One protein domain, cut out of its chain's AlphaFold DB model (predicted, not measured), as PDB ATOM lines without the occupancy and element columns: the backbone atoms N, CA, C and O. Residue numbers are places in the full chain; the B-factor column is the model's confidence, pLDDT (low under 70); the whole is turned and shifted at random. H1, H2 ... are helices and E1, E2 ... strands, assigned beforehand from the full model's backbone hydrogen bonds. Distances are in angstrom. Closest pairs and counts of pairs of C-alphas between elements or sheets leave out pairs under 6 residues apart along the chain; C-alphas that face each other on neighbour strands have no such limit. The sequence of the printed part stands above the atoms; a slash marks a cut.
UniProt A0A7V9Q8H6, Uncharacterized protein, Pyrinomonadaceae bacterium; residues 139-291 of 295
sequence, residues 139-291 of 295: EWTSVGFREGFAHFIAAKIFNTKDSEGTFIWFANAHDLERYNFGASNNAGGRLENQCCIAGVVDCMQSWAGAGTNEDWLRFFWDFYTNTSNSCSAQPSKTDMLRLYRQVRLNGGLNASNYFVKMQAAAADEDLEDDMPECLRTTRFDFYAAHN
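What this domain is: This is residues 139 to 291 of the 295 residues of an uncharacterized protein of Pyrinomonadaceae bacterium (UniProt A0A7V9Q8H6). Two helices, H1 and H5, lie side by side in one layer, and two more, H4 and H6, cross them from one side, with H4 nearest the middle of the whole. A small hairpin, E1 and E2, packs by the end of H1, the stretch with H2 and H3 forms an arm on one side from which residues 197 to 202 stick out, and the short helices H7, H8 and H9 lead back past H6 to H4 on the side away from H1. The printed part has 153 residues with nine named helices and three named strands, in the order H1 E1 E2 H2 H3 E3 H4 H5 H6 H7 H8 H9; the one sheet has the order E1 - E2 and is antiparallel. The class is mostly helix. The whole is compact, with a radius of gyration of the C-alphas of 15.2 A, and it spans 47 by 35 by 30 A.

How they stand to each other: The sheet is a hairpin of E1, residues 166 to 169, and E2, residues 172 to 175, antiparallel at 150 degrees. N 167 and O 174 are within hydrogen-bond range at 2.9 A, and N 174 and O 167 at 2.7 A. The closest C-alphas of E1 and H1, residues 141 to 158, are those of Phe 167 and Ala 155, 5.6 A apart. H1 touches H4, residues 213 to 225, the same way at a steep tilt of 52 degrees; the closest C-alphas, those of Gly 144 and Asn 213, are 4.3 A apart. E2 and H4 are near each other, with 5 pairs of C-alphas within 10 A. H1 touches H6, residues 258 to 266, with residues 141 to 145 alone; the closest C-alphas, those of Ser 142 and Tyr 258, are 5.5 A apart, and the tilt is steep at 59 degrees. H5, residues 237 to 249, touches H6 with residues 243 to 247 alone, opposite ways at a steep tilt of 60 degrees; the closest C-alphas, those of Val 247 and Met 262, are 5.3 A apart. The helix packing is mostly crossed: of these three touching pairs, 0 are at a shallow tilt. H1 and H5 are near each other, while H4 and H6 are apart. E3, residues 210 to 212, pairs with no named strand, but its residues 210 to 211 pair antiparallel with residues 139 to 140. H2, residues 190 to 193, is close to but not clearly touching H3, residues 203 to 207, with the C-alphas of Leu 191 and Trp 207 closest at 7.5 A. In the same class are H7, residues 269 to 272, with H5, Leu 271 to Arg 242 at 7.4 A between closest C-alphas; H8, residues 277 to 281, with H6, Arg 280 to Ala 266 at 5.3 A; and H9, residues 286 to 289, with H4, Ala 289 to Phe 219 at 5.2 A. Every O i to N i+4 pair is within hydrogen-bond range in H4, H5, H6 and H8, against 13 of 14 in H1 and 0 of 1 in H3, where 1 of 2 O i to N i+3 pairs is; H2, H7 and H9 are too short for an i+4 pair.

Where its parts are: H1 begins at C-alpha 141, (213.461, 244.020, 223.524), and measures 25.3 A to C-alpha 158. H5 measures 18.7 A, H4 18.1 A and H6 12.1 A; E1 and E2 measure 10.0 A each. H4 begins at C-alpha 213, (211.641, 250.493, 228.616), and H9 ends at C-alpha 289, (207.428, 254.364, 216.880).

The domain as a whole: The C-alphas farthest apart are those of Gly 199 and Asp 273, 48.0 A. The printed part has no cut. The links E2 to H2 and H4 to H5 are long. The mean pLDDT of the printed part is 75.5; 48 residues are under 70, among them 179 to 189, 191 to 209 and 284 to 291.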
ATOM      1  N   GLU A 139     218.102 247.067 227.214       78.00
ATOM      2  CA  GLU A 139     217.675 245.719 227.602       78.00
ATOM      3  C   GLU A 139     217.274 244.884 226.378       78.00
ATOM      4  O   GLU A 139     217.125 245.407 225.269       78.00
ATOM      5  N   TRP A 140     217.107 243.568 226.553       78.69
ATOM      6  CA  TRP A 140     216.474 242.746 225.519       78.69
ATOM      7  C   TRP A 140     215.096 243.323 225.212       78.69
ATOM      8  O   TRP A 140     214.352 243.669 226.130       78.69
ATOM      9  N   THR A 141     214.724 243.394 223.937       79.12
ATOM     10  CA  THR A 141     213.461 244.020 223.524       79.12
ATOM     11  C   THR A 141     212.253 243.309 224.145       79.12
ATOM     12  O   THR A 141     211.219 243.927 224.366       79.12
ATOM     13  N   SER A 142     212.409 242.036 224.533       78.50
ATOM     14  CA  SER A 142     211.421 241.307 225.332       78.50
ATOM     15  C   SER A 142     211.166 241.887 226.717       78.50
ATOM     16  O   SER A 142     210.024 241.947 227.165       78.50
ATOM     17  N   VAL A 143     212.235 242.286 227.405       81.25
ATOM     18  CA  VAL A 143     212.149 242.933 228.716       81.25
ATOM     19  C   VAL A 143     211.613 244.345 228.519       81.25
ATOM     20  O   VAL A 143     210.611 244.694 229.133       81.25
ATOM     21  N   GLY A 144     212.185 245.074 227.553       83.44
ATOM     22  CA  GLY A 144     211.740 246.405 227.145       83.44
ATOM     23  C   GLY A 144     210.234 246.492 226.906       83.44
ATOM     24  O   GLY A 144     209.568 247.360 227.460       83.44
ATOM     25  N   PHE A 145     209.682 245.561 226.129       85.19
ATOM     26  CA  PHE A 145     208.252 245.488 225.853       85.19
ATOM     27  C   PHE A 145     207.434 245.221 227.121       85.19
ATOM     28  O   PHE A 145     206.462 245.932 227.376       85.19
ATOM     29  N   ARG A 146     207.809 244.202 227.911       88.12
ATOM     30  CA  ARG A 146     207.067 243.797 229.118       88.12
ATOM     31  C   ARG A 146     207.016 244.941 230.128       88.12
ATOM     32  O   ARG A 146     205.939 245.351 230.554       88.12
ATOM     33  N   GLU A 147     208.178 245.478 230.478       89.88
ATOM     34  CA  GLU A 147     208.295 246.563 231.449       89.88
ATOM     35  C   GLU A 147     207.732 247.876 230.893       89.88
ATOM     36  O   GLU A 147     206.992 248.580 231.583       89.88
ATOM     37  N   GLY A 148     207.997 248.185 229.620       91.38
ATOM     38  CA  GLY A 148     207.447 249.342 228.914       91.38
ATOM     39  C   GLY A 148     205.918 249.358 228.899       91.38
ATOM     40  O   GLY A 148     205.315 250.408 229.126       91.38
ATOM     41  N   PHE A 149     205.268 248.202 228.732       93.19
ATOM     42  CA  PHE A 149     203.808 248.104 228.788       93.19
ATOM     43  C   PHE A 149     203.258 248.357 230.199       93.19
ATOM     44  O   PHE A 149     202.261 249.066 230.370       93.19
ATOM     45  N   ALA A 150     203.926 247.844 231.233       95.56
ATOM     46  CA  ALA A 150     203.574 248.133 232.620       95.56
ATOM     47  C   ALA A 150     203.760 249.620 232.966       95.56
ATOM     48  O   ALA A 150     202.883 250.231 233.590       95.56
ATOM     49  N   HIS A 151     204.846 250.245 232.495       95.50
ATOM     50  CA  HIS A 151     205.022 251.694 232.584       95.50
ATOM     51  C   HIS A 151     203.914 252.449 231.842       95.50
ATOM     52  O   HIS A 151     203.401 253.432 232.375       95.50
ATOM     53  N   PHE A 152     203.501 251.990 230.658       94.62
ATOM     54  CA  PHE A 152     202.403 252.592 229.901       94.62
ATOM     55  C   PHE A 152     201.086 252.556 230.680       94.62
ATOM     56  O   PHE A 152     200.409 253.580 230.783       94.62
ATOM     57  N   ILE A 153     200.722 251.422 231.287       96.94
ATOM     58  CA  ILE A 153     199.514 251.346 232.121       96.94
ATOM     59  C   ILE A 153     199.614 252.334 233.290       96.94
ATOM     60  O   ILE A 153     198.662 253.077 233.556       96.94
ATOM     61  N   ALA A 154     200.772 252.407 233.951       96.00
ATOM     62  CA  ALA A 154     201.010 253.353 235.035       96.00
ATOM     63  C   ALA A 154     200.881 254.816 234.573       96.00
ATOM     64  O   ALA A 154     200.192 255.612 235.217       96.00
ATOM     65  N   ALA A 155     201.475 255.163 233.430       94.31
ATOM     66  CA  ALA A 155     201.321 256.461 232.787       94.31
ATOM     67  C   ALA A 155     199.846 256.746 232.486       94.31
ATOM     68  O   ALA A 155     199.319 257.787 232.885       94.31
ATOM     69  N   LYS A 156     199.122 255.798 231.888       94.69
ATOM     70  CA  LYS A 156     197.702 255.953 231.581       94.69
ATOM     71  C   LYS A 156     196.849 256.203 232.816       94.69
ATOM     72  O   LYS A 156     195.890 256.976 232.741       94.69
ATOM     73  N   ILE A 157     197.118 255.553 233.939       94.81
ATOM     74  CA  ILE A 157     196.309 255.736 235.152       94.81
ATOM     75  C   ILE A 157     196.279 257.217 235.561       94.81
ATOM     76  O   ILE A 157     195.198 257.752 235.840       94.81
ATOM     77  N   PHE A 158     197.433 257.888 235.506       92.75
ATOM     78  CA  PHE A 158     197.614 259.256 236.000       92.75
ATOM     79  C   PHE A 158     197.559 260.355 234.938       92.75
ATOM     80  O   PHE A 158     197.486 261.519 235.314       92.75
ATOM     81  N   ASN A 159     197.533 260.000 233.653       90.12
ATOM     82  CA  ASN A 159     197.465 260.950 232.546       90.12
ATOM     83  C   ASN A 159     196.170 260.781 231.714       90.12
ATOM     84  O   ASN A 159     195.412 259.798 231.827       90.12
ATOM     85  N   THR A 160     195.888 261.769 230.872       87.25
ATOM     86  CA  THR A 160     194.768 261.800 229.915       87.25
ATOM     87  C   THR A 160     195.293 261.880 228.488       87.25
ATOM     88  O   THR A 160     196.407 262.335 228.290       87.25
ATOM     89  N   LYS A 161     194.504 261.415 227.509       82.75
ATOM     90  CA  LYS A 161     194.908 261.437 226.093       82.75
ATOM     91  C   LYS A 161     194.998 262.853 225.517       82.75
ATOM     92  O   LYS A 161     195.732 263.073 224.569       82.75
ATOM     93  N   ASP A 162     194.243 263.783 226.094       77.19
ATOM     94  CA  ASP A 162     194.044 265.132 225.550       77.19
ATOM     95  C   ASP A 162     195.064 266.154 226.090       77.19
ATOM     96  O   ASP A 162     194.848 267.362 226.015       77.19
ATOM     97  N   SER A 163     196.144 265.683 226.712       77.19
ATOM     98  CA  SER A 163     197.161 266.506 227.367       77.19
ATOM     99  C   SER A 163     198.537 265.879 227.203       77.19
ATOM    100  O   SER A 163     198.622 264.653 227.162       77.19
ATOM    101  N   GLU A 164     199.589 266.701 227.242       74.06
ATOM    102  CA  GLU A 164     200.960 266.200 227.393       74.06
ATOM    103  C   GLU A 164     201.050 265.283 228.625       74.06
ATOM    104  O   GLU A 164     200.534 265.593 229.708       74.06
ATOM    105  N   GLY A 165     201.653 264.121 228.436       79.38
ATOM    106  CA  GLY A 165     201.781 263.059 229.402       79.38
ATOM    107  C   GLY A 165     203.129 263.106 230.111       79.38
ATOM    108  O   GLY A 165     204.163 263.508 229.584       79.38
ATOM    109  N   THR A 166     203.146 262.674 231.369       84.69
ATOM    110  CA  THR A 166     204.395 262.555 232.128       84.69
ATOM    111  C   THR A 166     204.419 261.272 232.939       84.69
ATOM    112  O   THR A 166     203.427 260.873 233.560       84.69
ATOM    113  N   PHE A 167     205.585 260.642 232.986       87.31
ATOM    114  CA  PHE A 167     205.880 259.497 233.836       87.31
ATOM    115  C   PHE A 167     207.016 259.852 234.799       87.31
ATOM    116  O   PHE A 167     207.968 260.511 234.405       87.31
ATOM    117  N   ILE A 168     206.927 259.456 236.071       84.00
ATOM    118  CA  ILE A 168     207.996 259.724 237.048       84.00
ATOM    119  C   ILE A 168     208.604 258.400 237.501       84.00
ATOM    120  O   ILE A 168     207.922 257.596 238.141       84.00
ATOM    121  N   TRP A 169     209.895 258.218 237.228       82.50
ATOM    122  CA  TRP A 169     210.698 257.075 237.658       82.50
ATOM    123  C   TRP A 169     211.698 257.503 238.732       82.50
ATOM    124  O   TRP A 169     212.584 258.307 238.454       82.50
ATOM    125  N   PHE A 170     211.546 257.013 239.967       76.00
ATOM    126  CA  PHE A 170     212.396 257.391 241.113       76.00
ATOM    127  C   PHE A 170     212.710 258.901 241.176       76.00
ATOM    128  O   PHE A 170     213.862 259.318 241.210       76.00
ATOM    129  N   ALA A 171     211.658 259.726 241.153       75.00
ATOM    130  CA  ALA A 171     211.710 261.196 241.143       75.00
ATOM    131  C   ALA A 171     212.239 261.874 239.860       75.00
ATOM    132  O   ALA A 171     212.141 263.096 239.753       75.00
ATOM    133  N   ASN A 172     212.701 261.124 238.858       77.81
ATOM    134  CA  ASN A 172     213.048 261.666 237.546       77.81
ATOM    135  C   ASN A 172     211.810 261.702 236.650       77.81
ATOM    136  O   ASN A 172     211.132 260.690 236.470       77.81
ATOM    137  N   ALA A 173     211.491 262.878 236.115       82.69
ATOM    138  CA  ALA A 173     210.382 263.038 235.185       82.69
ATOM    139  C   ALA A 173     210.808 262.644 233.764       82.69
ATOM    140  O   ALA A 173     211.861 263.058 233.281       82.69
ATOM    141  N   HIS A 174     209.946 261.885 233.103       81.38
ATOM    142  CA  HIS A 174     210.050 261.467 231.716       81.38
ATOM    143  C   HIS A 174     208.845 262.010 230.958       81.38
ATOM    144  O   HIS A 174     207.694 261.783 231.337       81.38
ATOM    145  N   ASP A 175     209.143 262.752 229.902       80.56
ATOM    146  CA  ASP A 175     208.166 263.267 228.956       80.56
ATOM    147  C   ASP A 175     207.754 262.132 228.004       80.56
ATOM    148  O   ASP A 175     208.612 261.360 227.543       80.56
ATOM    149  N   LEU A 176     206.442 261.964 227.815       81.81
ATOM    150  CA  LEU A 176     205.889 260.861 227.030       81.81
ATOM    151  C   LEU A 176     205.817 261.189 225.541       81.81
ATOM    152  O   LEU A 176     205.865 260.270 224.736       81.81
ATOM    153  N   GLU A 177     205.772 262.469 225.184       75.75
ATOM    154  CA  GLU A 177     205.718 262.956 223.806       75.75
ATOM    155  C   GLU A 177     207.106 263.328 223.273       75.75
ATOM    156  O   GLU A 177     207.335 263.379 222.064       75.75
ATOM    157  N   ARG A 178     208.040 263.652 224.174       72.00
ATOM    158  CA  ARG A 178     209.367 264.172 223.837       72.00
ATOM    159  C   ARG A 178     210.463 263.409 224.556       72.00
ATOM    160  O   ARG A 178     210.334 262.920 225.674       72.00
ATOM    161  N   TYR A 179     211.623 263.382 223.923       63.81
ATOM    162  CA  TYR A 179     212.797 262.708 224.462       63.81
ATOM    163  C   TYR A 179     213.418 263.419 225.688       63.81
ATOM    164  O   TYR A 179     213.967 262.765 226.583       63.81
ATOM    165  N   ASN A 180     213.327 264.752 225.731       61.34
ATOM    166  CA  ASN A 180     213.732 265.604 226.848       61.34
ATOM    167  C   ASN A 180     212.592 266.579 227.156       61.34
ATOM    168  O   ASN A 180     212.003 267.143 226.233       61.34
ATOM    169  N   PHE A 181     212.328 266.821 228.441       54.41
ATOM    170  CA  PHE A 181     211.297 267.764 228.870       54.41
ATOM    171  C   PHE A 181     211.559 269.161 228.281       54.41
ATOM    172  O   PHE A 181     212.616 269.749 228.513       54.41
ATOM    173  N   GLY A 182     210.609 269.675 227.497       53.03
ATOM    174  CA  GLY A 182     210.711 270.984 226.842       53.03
ATOM    175  C   GLY A 182     211.637 271.054 225.617       53.03
ATOM    176  O   GLY A 182     211.897 272.155 225.131       53.03
ATOM    177  N   ALA A 183     212.145 269.926 225.109       58.94
ATOM    178  CA  ALA A 183     212.878 269.900 223.841       58.94
ATOM    179  C   ALA A 183     211.934 269.973 222.625       58.94
ATOM    180  O   ALA A 183     210.744 269.686 222.724       58.94
ATOM    181  N   SER A 184     212.467 270.345 221.458       57.62
ATOM    182  CA  SER A 184     211.760 270.157 220.186       57.62
ATOM    183  C   SER A 184     211.515 268.668 219.917       57.62
ATOM    184  O   SER A 184     212.274 267.826 220.407       57.62
ATOM    185  N   ASN A 185     210.486 268.351 219.119       54.78
ATOM    186  CA  ASN A 185     210.216 267.003 218.602       54.78
ATOM    187  C   ASN A 185     211.359 266.576 217.674       54.78
ATOM    188  O   ASN A 185     211.273 266.682 216.452       54.78
ATOM    189  N   ASN A 186     212.476 266.173 218.264       51.41
ATOM    190  CA  ASN A 186     213.585 265.615 217.526       51.41
ATOM    191  C   ASN A 186     213.251 264.151 217.277       51.41
ATOM    192  O   ASN A 186     213.050 263.392 218.221       51.41
ATOM    193  N   ALA A 187     213.203 263.792 216.001       49.31
ATOM    194  CA  ALA A 187     213.183 262.413 215.554       49.31
ATOM    195  C   ALA A 187     214.291 261.573 216.235       49.31
ATOM    196  O   ALA A 187     215.407 262.052 216.443       49.31
ATOM    197  N   GLY A 188     213.974 260.321 216.553       53.91
ATOM    198  CA  GLY A 188     214.844 259.262 217.078       53.91
ATOM    199  C   GLY A 188     214.499 258.791 218.506       53.91
ATOM    200  O   GLY A 188     214.144 259.579 219.386       53.91
ATOM    201  N   GLY A 189     214.653 257.488 218.757       64.44
ATOM    202  CA  GLY A 189     214.484 256.861 220.073       64.44
ATOM    203  C   GLY A 189     215.710 257.036 220.951       64.44
ATOM    204  O   GLY A 189     216.756 257.490 220.485       64.44
ATOM    205  N   ARG A 190     215.652 256.624 222.223       70.44
ATOM    206  CA  ARG A 190     216.830 256.602 223.111       70.44
ATOM    207  C   ARG A 190     217.940 255.724 222.538       70.44
ATOM    208  O   ARG A 190     219.102 256.128 222.585       70.44
ATOM    209  N   LEU A 191     217.609 254.584 221.934       67.12
ATOM    210  CA  LEU A 191     218.612 253.744 221.272       67.12
ATOM    211  C   LEU A 191     219.308 254.428 220.085       67.12
ATOM    212  O   LEU A 191     220.516 254.274 219.927       67.12
ATOM    213  N   GLU A 192     218.601 255.202 219.266       62.59
ATOM    214  CA  GLU A 192     219.237 255.893 218.137       62.59
ATOM    215  C   GLU A 192     219.994 257.151 218.589       62.59
ATOM    216  O   GLU A 192     221.111 257.402 218.139       62.59
ATOM    217  N   ASN A 193     219.424 257.903 219.537       60.84
ATOM    218  CA  ASN A 193     219.912 259.226 219.932       60.84
ATOM    219  C   ASN A 193     220.931 259.225 221.087       60.84
ATOM    220  O   ASN A 193     221.770 260.123 221.145       60.84
ATOM    221  N   GLN A 194     220.874 258.268 222.025       64.50
ATOM    222  CA  GLN A 194     221.817 258.177 223.161       64.50
ATOM    223  C   GLN A 194     222.877 257.116 222.984       64.50
ATOM    224  O   GLN A 194     224.026 257.342 223.355       64.50
ATOM    225  N   CYS A 195     222.497 255.950 222.471       64.50
ATOM    226  CA  CYS A 195     223.427 254.832 222.406       64.50
ATOM    227  C   CYS A 195     224.428 254.955 221.261       64.50
ATOM    228  O   CYS A 195     225.521 254.398 221.354       64.50
ATOM    229  N   CYS A 196     224.090 255.677 220.189       60.84
ATOM    230  CA  CYS A 196     224.928 255.783 218.997       60.84
ATOM    231  C   CYS A 196     225.668 257.125 218.918       60.84
ATOM    232  O   CYS A 196     225.552 257.873 217.950       60.84
ATOM    233  N   ILE A 197     226.469 257.421 219.945       58.50
ATOM    234  CA  ILE A 197     227.387 258.568 219.946       58.50
ATOM    235  C   ILE A 197     228.489 258.339 218.895       58.50
ATOM    236  O   ILE A 197     229.007 257.229 218.739       58.50
ATOM    237  N   ALA A 198     228.865 259.401 218.177       52.31
ATOM    238  CA  ALA A 198     229.919 259.364 217.165       52.31
ATOM    239  C   ALA A 198     231.218 258.746 217.723       52.31
ATOM    240  O   ALA A 198     231.783 259.245 218.694       52.31
ATOM    241  N   GLY A 199     231.695 257.668 217.090       54.09
ATOM    242  CA  GLY A 199     232.927 256.961 217.467       54.09
ATOM    243  C   GLY A 199     232.735 255.517 217.944       54.09
ATOM    244  O   GLY A 199     233.717 254.781 218.002       54.09
ATOM    245  N   VAL A 200     231.501 255.074 218.216       57.78
ATOM    246  CA  VAL A 200     231.197 253.666 218.537       57.78
ATOM    247  C   VAL A 200     230.754 252.934 217.265       57.78
ATOM    248  O   VAL A 200     229.585 252.961 216.886       57.78
ATOM    249  N   VAL A 201     231.713 252.299 216.583       51.56
ATOM    250  CA  VAL A 201     231.557 251.715 215.231       51.56
ATOM    251  C   VAL A 201     230.524 250.568 215.163       51.56
ATOM    252  O   VAL A 201     229.971 250.326 214.095       51.56
ATOM    253  N   ASP A 202     230.163 249.947 216.293       54.16
ATOM    254  CA  ASP A 202     229.241 248.793 216.346       54.16
ATOM    255  C   ASP A 202     227.847 249.089 216.934       54.16
ATOM    256  O   ASP A 202     227.045 248.170 217.128       54.16
ATOM    257  N   CYS A 203     227.493 250.355 217.197       54.59
ATOM    258  CA  CYS A 203     226.191 250.665 217.803       54.59
ATOM    259  C   CYS A 203     225.000 250.202 216.938       54.59
ATOM    260  O   CYS A 203     224.058 249.609 217.468       54.59
ATOM    261  N   MET A 204     225.088 250.363 215.610       52.62
ATOM    262  CA  MET A 204     224.050 249.945 214.651       52.62
ATOM    263  C   MET A 204     223.843 248.423 214.584       52.62
ATOM    264  O   MET A 204     222.730 247.966 214.339       52.62
ATOM    265  N   GLN A 205     224.878 247.613 214.839       51.47
ATOM    266  CA  GLN A 205     224.736 246.148 214.890       51.47
ATOM    267  C   GLN A 205     224.041 245.683 216.181       51.47
ATOM    268  O   GLN A 205     223.515 244.575 216.254       51.47
ATOM    269  N   SER A 206     224.006 246.545 217.200       55.16
ATOM    270  CA  SER A 206     223.551 246.226 218.551       55.16
ATOM    271  C   SER A 206     222.048 246.452 218.793       55.16
ATOM    272  O   SER A 206     221.582 246.234 219.915       55.16
ATOM    273  N   TRP A 207     221.302 246.905 217.777       61.34
ATOM    274  CA  TRP A 207     219.854 247.160 217.844       61.34
ATOM    275  C   TRP A 207     219.010 245.903 217.660       61.34
ATOM    276  O   TRP A 207     217.878 245.846 218.136       61.34
ATOM    277  N   ALA A 208     219.553 244.888 216.982       63.00
ATOM    278  CA  ALA A 208     218.833 243.661 216.680       63.00
ATOM    279  C   ALA A 208     218.421 242.950 217.978       63.00
ATOM    280  O   ALA A 208     219.220 242.276 218.628       63.00
ATOM    281  N   GLY A 209     217.157 243.122 218.361       69.12
ATOM    282  CA  GLY A 209     216.595 242.518 219.558       69.12
ATOM    283  C   GLY A 209     216.829 243.262 220.868       69.12
ATOM    284  O   GLY A 209     216.571 242.679 221.918       69.12
ATOM    285  N   ALA A 210     217.277 244.517 220.835       74.81
ATOM    286  CA  ALA A 210     217.386 245.362 222.021       74.81
ATOM    287  C   ALA A 210     216.323 246.475 222.020       74.81
ATOM    288  O   ALA A 210     215.756 246.805 220.983       74.81
ATOM    289  N   GLY A 211     216.041 247.028 223.195       77.50
ATOM    290  CA  GLY A 211     215.106 248.129 223.430       77.50
ATOM    291  C   GLY A 211     215.497 248.908 224.687       77.50
ATOM    292  O   GLY A 211     216.411 248.509 225.408       77.50
ATOM    293  N   THR A 212     214.782 249.991 224.974       81.06
ATOM    294  CA  THR A 212     214.708 250.560 226.329       81.06
ATOM    295  C   THR A 212     213.255 250.537 226.785       81.06
ATOM    296  O   THR A 212     212.344 250.644 225.958       81.06
ATOM    297  N   ASN A 213     213.006 250.405 228.088       85.12
ATOM    298  CA  ASN A 213     211.641 250.493 228.616       85.12
ATOM    299  C   ASN A 213     211.003 251.843 228.306       85.12
ATOM    300  O   ASN A 213     209.793 251.926 228.120       85.12
ATOM    301  N   GLU A 214     211.814 252.901 228.290       84.19
ATOM    302  CA  GLU A 214     211.375 254.257 227.994       84.19
ATOM    303  C   GLU A 214     210.883 254.402 226.547       84.19
ATOM    304  O   GLU A 214     209.826 254.990 226.332       84.19
ATOM    305  N   ASP A 215     211.589 253.829 225.568       81.81
ATOM    306  CA  ASP A 215     211.147 253.838 224.166       81.81
ATOM    307  C   ASP A 215     209.854 253.032 223.990       81.81
ATOM    308  O   ASP A 215     208.919 253.492 223.339       81.81
ATOM    309  N   TRP A 216     209.749 251.866 224.640       85.81
ATOM    310  CA  TRP A 216     208.516 251.075 224.633       85.81
ATOM    311  C   TRP A 216     207.347 251.803 225.310       85.81
ATOM    312  O   TRP A 216     206.240 251.806 224.774       85.81
ATOM    313  N   LEU A 217     207.579 252.457 226.451       89.12
ATOM    314  CA  LEU A 217     206.592 253.299 227.135       89.12
ATOM    315  C   LEU A 217     206.055 254.395 226.205       89.12
ATOM    316  O   LEU A 217     204.836 254.540 226.093       89.12
ATOM    317  N   ARG A 218     206.946 255.154 225.554       85.38
ATOM    318  CA  ARG A 218     206.562 256.230 224.627       85.38
ATOM    319  C   ARG A 218     205.792 255.687 223.442       85.38
ATOM    320  O   ARG A 218     204.708 256.169 223.159       85.38
ATOM    321  N   PHE A 219     206.274 254.607 222.843       84.94
ATOM    322  CA  PHE A 219     205.565 253.964 221.753       84.94
ATOM    323  C   PHE A 219     204.127 253.580 222.126       84.94
ATOM    324  O   PHE A 219     203.188 253.912 221.404       84.94
ATOM    325  N   PHE A 220     203.921 252.895 223.256       88.75
ATOM    326  CA  PHE A 220     202.566 252.541 223.682       88.75
ATOM    327  C   PHE A 220     201.718 253.776 223.986       88.75
ATOM    328  O   PHE A 220     200.508 253.745 223.763       88.75
ATOM    329  N   TRP A 221     202.330 254.844 224.501       88.44
ATOM    330  CA  TRP A 221     201.659 256.118 224.723       88.44
ATOM    331  C   TRP A 221     201.211 256.757 223.407       88.44
ATOM    332  O   TRP A 221     200.021 257.023 223.264       88.44
ATOM    333  N   ASP A 222     202.111 256.900 222.435       83.56
ATOM    334  CA  ASP A 222     201.856 257.488 221.117       83.56
ATOM    335  C   ASP A 222     200.828 256.683 220.325       83.56
ATOM    336  O   ASP A 222     199.895 257.235 219.741       83.56
ATOM    337  N   PHE A 223     200.929 255.353 220.359       85.06
ATOM    338  CA  PHE A 223     199.924 254.486 219.757       85.06
ATOM    339  C   PHE A 223     198.561 254.655 220.440       85.06
ATOM    340  O   PHE A 223     197.519 254.651 219.787       85.06
ATOM    341  N   TYR A 224     198.549 254.841 221.763       88.69
ATOM    342  CA  TYR A 224     197.325 255.010 222.534       88.69
ATOM    343  C   TYR A 224     196.648 256.372 222.338       88.69
ATOM    344  O   TYR A 224     195.411 256.445 222.289       88.69
ATOM    345  N   THR A 225     197.424 257.451 222.261       86.06
ATOM    346  CA  THR A 225     196.930 258.812 222.023       86.06
ATOM    347  C   THR A 225     196.599 259.037 220.556       86.06
ATOM    348  O   THR A 225     195.621 259.722 220.288       86.06
ATOM    349  N   ASN A 226     197.355 258.427 219.640       83.44
ATOM    350  CA  ASN A 226     197.246 258.515 218.186       83.44
ATOM    351  C   ASN A 226     196.679 259.856 217.688       83.44
ATOM    352  O   ASN A 226     195.490 259.980 217.386       83.44
ATOM    353  N   THR A 227     197.540 260.865 217.589       77.25
ATOM    354  CA  THR A 227     197.183 262.223 217.145       77.25
ATOM    355  C   THR A 227     197.192 262.401 215.623       77.25
ATOM    356  O   THR A 227     197.164 263.527 215.129       77.25
ATOM    357  N   SER A 228     197.209 261.298 214.876       75.62
ATOM    358  CA  SER A 228     197.397 261.307 213.432       75.62
ATOM    359  C   SER A 228     196.242 261.924 212.655       75.62
ATOM    360  O   SER A 228     195.069 261.603 212.862       75.62
ATOM    361  N   ASN A 229     196.587 262.709 211.634       76.94
ATOM    362  CA  ASN A 229     195.618 263.198 210.654       76.94
ATOM    363  C   ASN A 229     195.189 262.122 209.640       76.94
ATOM    364  O   ASN A 229     194.131 262.260 209.026       76.94
ATOM    365  N   SER A 230     195.991 261.068 209.431       81.00
ATOM    366  CA  SER A 230     195.683 259.995 208.469       81.00
ATOM    367  C   SER A 230     194.815 258.884 209.070       81.00
ATOM    368  O   SER A 230     194.146 258.160 208.335       81.00
ATOM    369  N   CYS A 231     194.779 258.772 210.399       83.06
ATOM    370  CA  CYS A 231     193.945 257.832 211.138       83.06
ATOM    371  C   CYS A 231     193.493 258.489 212.444       83.06
ATOM    372  O   CYS A 231     194.267 258.576 213.388       83.06
ATOM    373  N   SER A 232     192.237 258.931 212.515       84.88
ATOM    374  CA  SER A 232     191.688 259.598 213.708       84.88
ATOM    375  C   SER A 232     191.175 258.630 214.780       84.88
ATOM    376  O   SER A 232     190.768 259.054 215.863       84.88
ATOM    377  N   ALA A 233     191.152 257.329 214.486       87.50
ATOM    378  CA  ALA A 233     190.791 256.316 215.464       87.50
ATOM    379  C   ALA A 233     191.853 256.239 216.560       87.50
ATOM    380  O   ALA A 233     193.036 256.296 216.268       87.50
ATOM    381  N   GLN A 234     191.460 256.040 217.813       87.38
ATOM    382  CA  GLN A 234     192.411 255.800 218.897       87.38
ATOM    383  C   GLN A 234     192.075 254.474 219.577       87.38
ATOM    384  O   GLN A 234     190.893 254.233 219.849       87.38
ATOM    385  N   PRO A 235     193.067 253.643 219.929       88.38
ATOM    386  CA  PRO A 235     192.792 252.382 220.594       88.38
ATOM    387  C   PRO A 235     192.223 252.637 221.996       88.38
ATOM    388  O   PRO A 235     192.594 253.578 222.716       88.38
ATOM    389  N   SER A 236     191.282 251.796 222.400       90.69
ATOM    390  CA  SER A 236     190.774 251.757 223.763       90.69
ATOM    391  C   SER A 236     191.793 251.101 224.703       90.69
ATOM    392  O   SER A 236     192.761 250.471 224.283       90.69
ATOM    393  N   LYS A 237     191.560 251.202 226.017       91.44
ATOM    394  CA  LYS A 237     192.362 250.462 227.011       91.44
ATOM    395  C   LYS A 237     192.317 248.950 226.768       91.44
ATOM    396  O   LYS A 237     193.311 248.268 226.972       91.44
ATOM    397  N   THR A 238     191.164 248.438 226.340       91.75
ATOM    398  CA  THR A 238     190.994 247.013 226.050       91.75
ATOM    399  C   THR A 238     191.801 246.615 224.818       91.75
ATOM    400  O   THR A 238     192.427 245.566 224.838       91.75
ATOM    401  N   ASP A 239     191.876 247.468 223.795       90.88
ATOM    402  CA  ASP A 239     192.635 247.168 222.571       90.88
ATOM    403  C   ASP A 239     194.134 247.061 222.852       90.88
ATOM    404  O   ASP A 239     194.797 246.164 222.339       90.88
ATOM    405  N   MET A 240     194.654 247.891 223.761       91.88
ATOM    406  CA  MET A 240     196.038 247.771 224.235       91.88
ATOM    407  C   MET A 240     196.295 246.428 224.938       91.88
ATOM    408  O   MET A 240     197.340 245.812 224.733       91.88
ATOM    409  N   LEU A 241     195.347 245.950 225.753       93.12
ATOM    410  CA  LEU A 241     195.456 244.648 226.420       93.12
ATOM    411  C   LEU A 241     195.337 243.474 225.443       93.12
ATOM    412  O   LEU A 241     196.059 242.488 225.591       93.12
ATOM    413  N   ARG A 242     194.464 243.578 224.437       90.62
ATOM    414  CA  ARG A 242     194.335 242.584 223.361       90.62
ATOM    415  C   ARG A 242     195.620 242.474 222.559       90.62
ATOM    416  O   ARG A 242     196.107 241.369 222.353       90.62
ATOM    417  N   LEU A 243     196.211 243.608 222.195       88.69
ATOM    418  CA  LEU A 243     197.496 243.659 221.512       88.69
ATOM    419  C   LEU A 243     198.594 242.963 222.332       88.69
ATOM    420  O   LEU A 243     199.293 242.097 221.811       88.69
ATOM    421  N   TYR A 244     198.698 243.262 223.633       89.88
ATOM    422  CA  TYR A 244     199.641 242.580 224.528       89.88
ATOM    423  C   TYR A 244     199.378 241.067 224.615       89.88
ATOM    424  O   TYR A 244     200.308 240.261 224.544       89.88
ATOM    425  N   ARG A 245     198.108 240.660 224.742       89.75
ATOM    426  CA  ARG A 245     197.697 239.248 224.749       89.75
ATOM    427  C   ARG A 245     198.129 238.544 223.464       89.75
ATOM    428  O   ARG A 245     198.705 237.463 223.548       89.75
ATOM    429  N   GLN A 246     197.863 239.133 222.303       87.50
ATOM    430  CA  GLN A 246     198.149 238.496 221.020       87.50
ATOM    431  C   GLN A 246     199.655 238.349 220.792       87.50
ATOM    432  O   GLN A 246     200.123 237.293 220.368       87.50
ATOM    433  N   VAL A 247     200.445 239.345 221.210       84.88
ATOM    434  CA  VAL A 247     201.911 239.219 221.275       84.88
ATOM    435  C   VAL A 247     202.306 238.010 222.121       84.88
ATOM    436  O   VAL A 247     203.122 237.195 221.692       84.88
ATOM    437  N   ARG A 248     201.702 237.862 223.306       84.94
ATOM    438  CA  ARG A 248     201.976 236.749 224.221       84.94
ATOM    439  C   ARG A 248     201.623 235.381 223.623       84.94
ATOM    440  O   ARG A 248     202.357 234.420 223.862       84.94
ATOM    441  N   LEU A 249     200.531 235.285 222.865       82.38
ATOM    442  CA  LEU A 249     200.037 234.040 222.265       82.38
ATOM    443  C   LEU A 249     200.793 233.601 221.016       82.38
ATOM    444  O   LEU A 249     200.877 232.401 220.759       82.38
ATOM    445  N   ASN A 250     201.426 234.529 220.298       76.25
ATOM    446  CA  ASN A 250     202.125 234.266 219.038       76.25
ATOM    447  C   ASN A 250     203.452 233.473 219.162       76.25
ATOM    448  O   ASN A 250     204.364 233.610 218.337       76.25
ATOM    449  N   GLY A 251     203.542 232.557 220.134       56.19
ATOM    450  CA  GLY A 251     204.341 231.335 220.008       56.19
ATOM    451  C   GLY A 251     205.752 231.373 220.593       56.19
ATOM    452  O   GLY A 251     206.654 230.764 220.022       56.19
ATOM    453  N   GLY A 252     205.956 232.042 221.727       54.88
ATOM    454  CA  GLY A 252     207.232 232.007 222.448       54.88
ATOM    455  C   GLY A 252     208.141 233.155 222.036       54.88
ATOM    456  O   GLY A 252     208.720 233.198 220.946       54.88
ATOM    457  N   LEU A 253     208.242 234.115 222.941       59.94
ATOM    458  CA  LEU A 253     208.904 235.373 222.692       59.94
ATOM    459  C   LEU A 253     210.365 235.234 223.077       59.94
ATOM    460  O   LEU A 253     210.686 235.157 224.255       59.94
ATOM    461  N   ASN A 254     211.257 235.140 222.099       66.12
ATOM    462  CA  ASN A 254     212.677 235.136 222.416       66.12
ATOM    463  C   ASN A 254     213.144 236.571 222.680       66.12
ATOM    464  O   ASN A 254     212.444 237.545 222.394       66.12
ATOM    465  N   ALA A 255     214.347 236.691 223.228       64.94
ATOM    466  CA  ALA A 255     214.887 237.964 223.679       64.94
ATOM    467  C   ALA A 255     214.873 239.069 222.596       64.94
ATOM    468  O   ALA A 255     214.811 240.252 222.923       64.94
ATOM    469  N   SER A 256     214.867 238.687 221.311       68.31
ATOM    470  CA  SER A 256     215.038 239.586 220.173       68.31
ATOM    471  C   SER A 256     213.834 239.740 219.235       68.31
ATOM    472  O   SER A 256     213.910 240.554 218.318       68.31
ATOM    473  N   ASN A 257     212.746 238.973 219.387       66.44
ATOM    474  CA  ASN A 257     211.675 238.906 218.374       66.44
ATOM    475  C   ASN A 257     210.349 239.572 218.767       66.44
ATOM    476  O   ASN A 257     209.419 239.548 217.962       66.44
ATOM    477  N   TYR A 258     210.254 240.164 219.962       73.25
ATOM    478  CA  TYR A 258     209.007 240.753 220.469       73.25
ATOM    479  C   TYR A 258     208.388 241.749 219.499       73.25
ATOM    480  O   TYR A 258     207.180 241.745 219.291       73.25
ATOM    481  N   PHE A 259     209.226 242.544 218.845       70.88
ATOM    482  CA  PHE A 259     208.744 243.503 217.881       70.88
ATOM    483  C   PHE A 259     208.068 242.855 216.656       70.88
ATOM    484  O   PHE A 259     206.910 243.143 216.358       70.88
ATOM    485  N   VAL A 260     208.758 241.937 215.978       72.31
ATOM    486  CA  VAL A 260     208.204 241.210 214.820       72.31
ATOM    487  C   VAL A 260     206.908 240.496 215.209       72.31
ATOM    488  O   VAL A 260     205.954 240.441 214.436       72.31
ATOM    489  N   LYS A 261     206.841 239.983 216.442       75.19
ATOM    490  CA  LYS A 261     205.637 239.359 216.994       75.19
ATOM    491  C   LYS A 261     204.520 240.352 217.268       75.19
ATOM    492  O   LYS A 261     203.364 239.991 217.099       75.19
ATOM    493  N   MET A 262     204.848 241.582 217.634       76.00
ATOM    494  CA  MET A 262     203.878 242.652 217.797       76.00
ATOM    495  C   MET A 262     203.299 243.131 216.471       76.00
ATOM    496  O   MET A 262     202.098 243.350 216.407       76.00
ATOM    497  N   GLN A 263     204.096 243.202 215.403       75.31
ATOM    498  CA  GLN A 263     203.554 243.437 214.059       75.31
ATOM    499  C   GLN A 263     202.646 242.299 213.616       75.31
ATOM    500  O   GLN A 263     201.548 242.543 213.133       75.31
ATOM    501  N   ALA A 264     203.089 241.055 213.814       78.50
ATOM    502  CA  ALA A 264     202.272 239.890 213.499       78.50
ATOM    503  C   ALA A 264     200.964 239.892 214.303       78.50
ATOM    504  O   ALA A 264     199.920 239.589 213.751       78.50
ATOM    505  N   ALA A 265     201.018 240.288 215.579       80.12
ATOM    506  CA  ALA A 265     199.846 240.456 216.426       80.12
ATOM    507  C   ALA A 265     198.926 241.579 215.930       80.12
ATOM    508  O   ALA A 265     197.726 241.371 215.859       80.12
ATOM    509  N   ALA A 266     199.463 242.746 215.560       76.31
ATOM    510  CA  ALA A 266     198.680 243.860 215.022       76.31
ATOM    511  C   ALA A 266     198.000 243.521 213.685       76.31
ATOM    512  O   ALA A 266     196.938 244.058 213.387       76.31
ATOM    513  N   ALA A 267     198.599 242.630 212.894       77.38
ATOM    514  CA  ALA A 267     198.048 242.126 211.638       77.38
ATOM    515  C   ALA A 267     197.172 240.868 211.807       77.38
ATOM    516  O   ALA A 267     196.726 240.314 210.808       77.38
ATOM    517  N   ASP A 268     196.975 240.397 213.038       81.44
ATOM    518  CA  ASP A 268     196.235 239.173 213.328       81.44
ATOM    519  C   ASP A 268     194.726 239.368 213.131       81.44
ATOM    520  O   ASP A 268     194.179 240.399 213.537       81.44
ATOM    521  N   GLU A 269     194.075 238.355 212.552       72.88
ATOM    522  CA  GLU A 269     192.624 238.290 212.323       72.88
ATOM    523  C   GLU A 269     191.830 238.533 213.623       72.88
ATOM    524  O   GLU A 269     190.827 239.248 213.616       72.88
ATOM    525  N   ASP A 270     192.342 238.067 214.769       73.75
ATOM    526  CA  ASP A 270     191.711 238.249 216.085       73.75
ATOM    527  C   ASP A 270     191.665 239.722 216.550       73.75
ATOM    528  O   ASP A 270     190.893 240.062 217.451       73.75
ATOM    529  N   LEU A 271     192.487 240.612 215.977       76.25
ATOM    530  CA  LEU A 271     192.435 242.058 216.238       76.25
ATOM    531  C   LEU A 271     191.668 242.836 215.161       76.25
ATOM    532  O   LEU A 271     191.439 244.035 215.346       76.25
ATOM    533  N   GLU A 272     191.269 242.210 214.053       67.38
ATOM    534  CA  GLU A 272     190.654 242.916 212.921       67.38
ATOM    535  C   GLU A 272     189.270 243.461 213.223       67.38
ATOM    536  O   GLU A 272     188.953 244.578 212.807       67.38
ATOM    537  N   ASP A 273     188.485 242.711 213.991       69.81
ATOM    538  CA  ASP A 273     187.127 243.098 214.371       69.81
ATOM    539  C   ASP A 273     187.108 244.188 215.455       69.81
ATOM    540  O   ASP A 273     186.122 244.913 215.612       69.81
ATOM    541  N   ASP A 274     188.203 244.323 216.202       74.69
ATOM    542  CA  ASP A 274     188.280 245.156 217.399       74.69
ATOM    543  C   ASP A 274     189.113 246.433 217.204       74.69
ATOM    544  O   ASP A 274     188.887 247.426 217.899       74.69
ATOM    545  N   MET A 275     190.061 246.442 216.261       82.56
ATOM    546  CA  MET A 275     190.951 247.574 216.014       82.56
ATOM    547  C   MET A 275     190.850 248.065 214.559       82.56
ATOM    548  O   MET A 275     191.122 247.302 213.627       82.56
ATOM    549  N   PRO A 276     190.527 249.356 214.339       84.19
ATOM    550  CA  PRO A 276     190.456 249.950 213.007       84.19
ATOM    551  C   PRO A 276     191.682 249.652 212.143       84.19
ATOM    552  O   PRO A 276     192.819 249.798 212.589       84.19
ATOM    553  N   GLU A 277     191.450 249.301 210.879       85.31
ATOM    554  CA  GLU A 277     192.505 248.924 209.930       85.31
ATOM    555  C   GLU A 277     193.608 249.987 209.825       85.31
ATOM    556  O   GLU A 277     194.789 249.648 209.776       85.31
ATOM    557  N   CYS A 278     193.258 251.277 209.880       85.38
ATOM    558  CA  CYS A 278     194.247 252.356 209.828       85.38
ATOM    559  C   CYS A 278     195.214 252.355 211.027       85.38
ATOM    560  O   CYS A 278     196.377 252.724 210.863       85.38
ATOM    561  N   LEU A 279     194.775 251.886 212.205       82.94
ATOM    562  CA  LEU A 279     195.646 251.700 213.368       82.94
ATOM    563  C   LEU A 279     196.586 250.508 213.173       82.94
ATOM    564  O   LEU A 279     197.768 250.622 213.477       82.94
ATOM    565  N   ARG A 280     196.071 249.395 212.639       81.88
ATOM    566  CA  ARG A 280     196.819 248.142 212.432       81.88
ATOM    567  C   ARG A 280     197.840 248.215 211.297       81.88
ATOM    568  O   ARG A 280     198.851 247.527 211.343       81.88
ATOM    569  N   THR A 281     197.577 249.037 210.281       75.94
ATOM    570  CA  THR A 281     198.382 249.094 209.048       75.94
ATOM    571  C   THR A 281     199.238 250.351 208.956       75.94
ATOM    572  O   THR A 281     200.442 250.264 208.752       75.94
ATOM    573  N   THR A 282     198.620 251.526 209.094       69.88
ATOM    574  CA  THR A 282     199.251 252.813 208.765       69.88
ATOM    575  C   THR A 282     199.959 253.416 209.970       69.88
ATOM    576  O   THR A 282     201.002 254.035 209.815       69.88
ATOM    577  N   ARG A 283     199.401 253.233 211.172       72.69
ATOM    578  CA  ARG A 283     199.978 253.753 212.426       72.69
ATOM    579  C   ARG A 283     200.876 252.765 213.149       72.69
ATOM    580  O   ARG A 283     201.618 253.157 214.042       72.69
ATOM    581  N   PHE A 284     200.831 251.496 212.765       68.25
ATOM    582  CA  PHE A 284     201.701 250.471 213.317       68.25
ATOM    583  C   PHE A 284     203.066 250.442 212.598       68.25
ATOM    584  O   PHE A 284     203.515 249.396 212.128       68.25
ATOM    585  N   ASP A 285     203.732 251.598 212.485       61.97
ATOM    586  CA  ASP A 285     205.097 251.700 211.955       61.97
ATOM    587  C   ASP A 285     206.099 251.836 213.100       61.97
ATOM    588  O   ASP A 285     206.325 252.900 213.662       61.97
ATOM    589  N   PHE A 286     206.736 250.727 213.435       50.34
ATOM    590  CA  PHE A 286     207.733 250.635 214.493       50.34
ATOM    591  C   PHE A 286     209.019 251.391 214.267       50.34
ATOM    592  O   PHE A 286     209.645 251.763 215.250       50.34
ATOM    593  N   TYR A 287     209.445 251.601 213.024       49.56
ATOM    594  CA  TYR A 287     210.651 252.394 212.813       49.56
ATOM    595  C   TYR A 287     210.359 253.867 213.104       49.56
ATOM    596  O   TYR A 287     211.232 254.590 213.557       49.56
ATOM    597  N   ALA A 288     209.111 254.296 212.927       48.00
ATOM    598  CA  ALA A 288     208.596 255.572 213.400       48.00
ATOM    599  C   ALA A 288     208.362 255.577 214.926       48.00
ATOM    600  O   ALA A 288     208.744 256.518 215.618       48.00
ATOM    601  N   ALA A 289     207.825 254.493 215.478       46.75
ATOM    602  CA  ALA A 289     207.428 254.364 216.880       46.75
ATOM    603  C   ALA A 289     208.576 254.117 217.879       46.75
ATOM    604  O   ALA A 289     208.538 254.619 218.998       46.75
ATOM    605  N   HIS A 290     209.626 253.388 217.488       48.31
ATOM    606  CA  HIS A 290     210.897 253.356 218.219       48.31
ATOM    607  C   HIS A 290     211.647 254.680 218.104       48.31
ATOM    608  O   HIS A 290     212.533 254.917 218.915       48.31
ATOM    609  N   ASN A 291     211.266 255.546 217.157       49.47
ATOM    610  CA  ASN A 291     211.943 256.805 216.895       49.47
ATOM    611  C   ASN A 291     211.162 258.063 217.281       49.47
ATOM    612  O   ASN A 291     211.616 259.159 216.981       49.47
TER     613      ASN A 291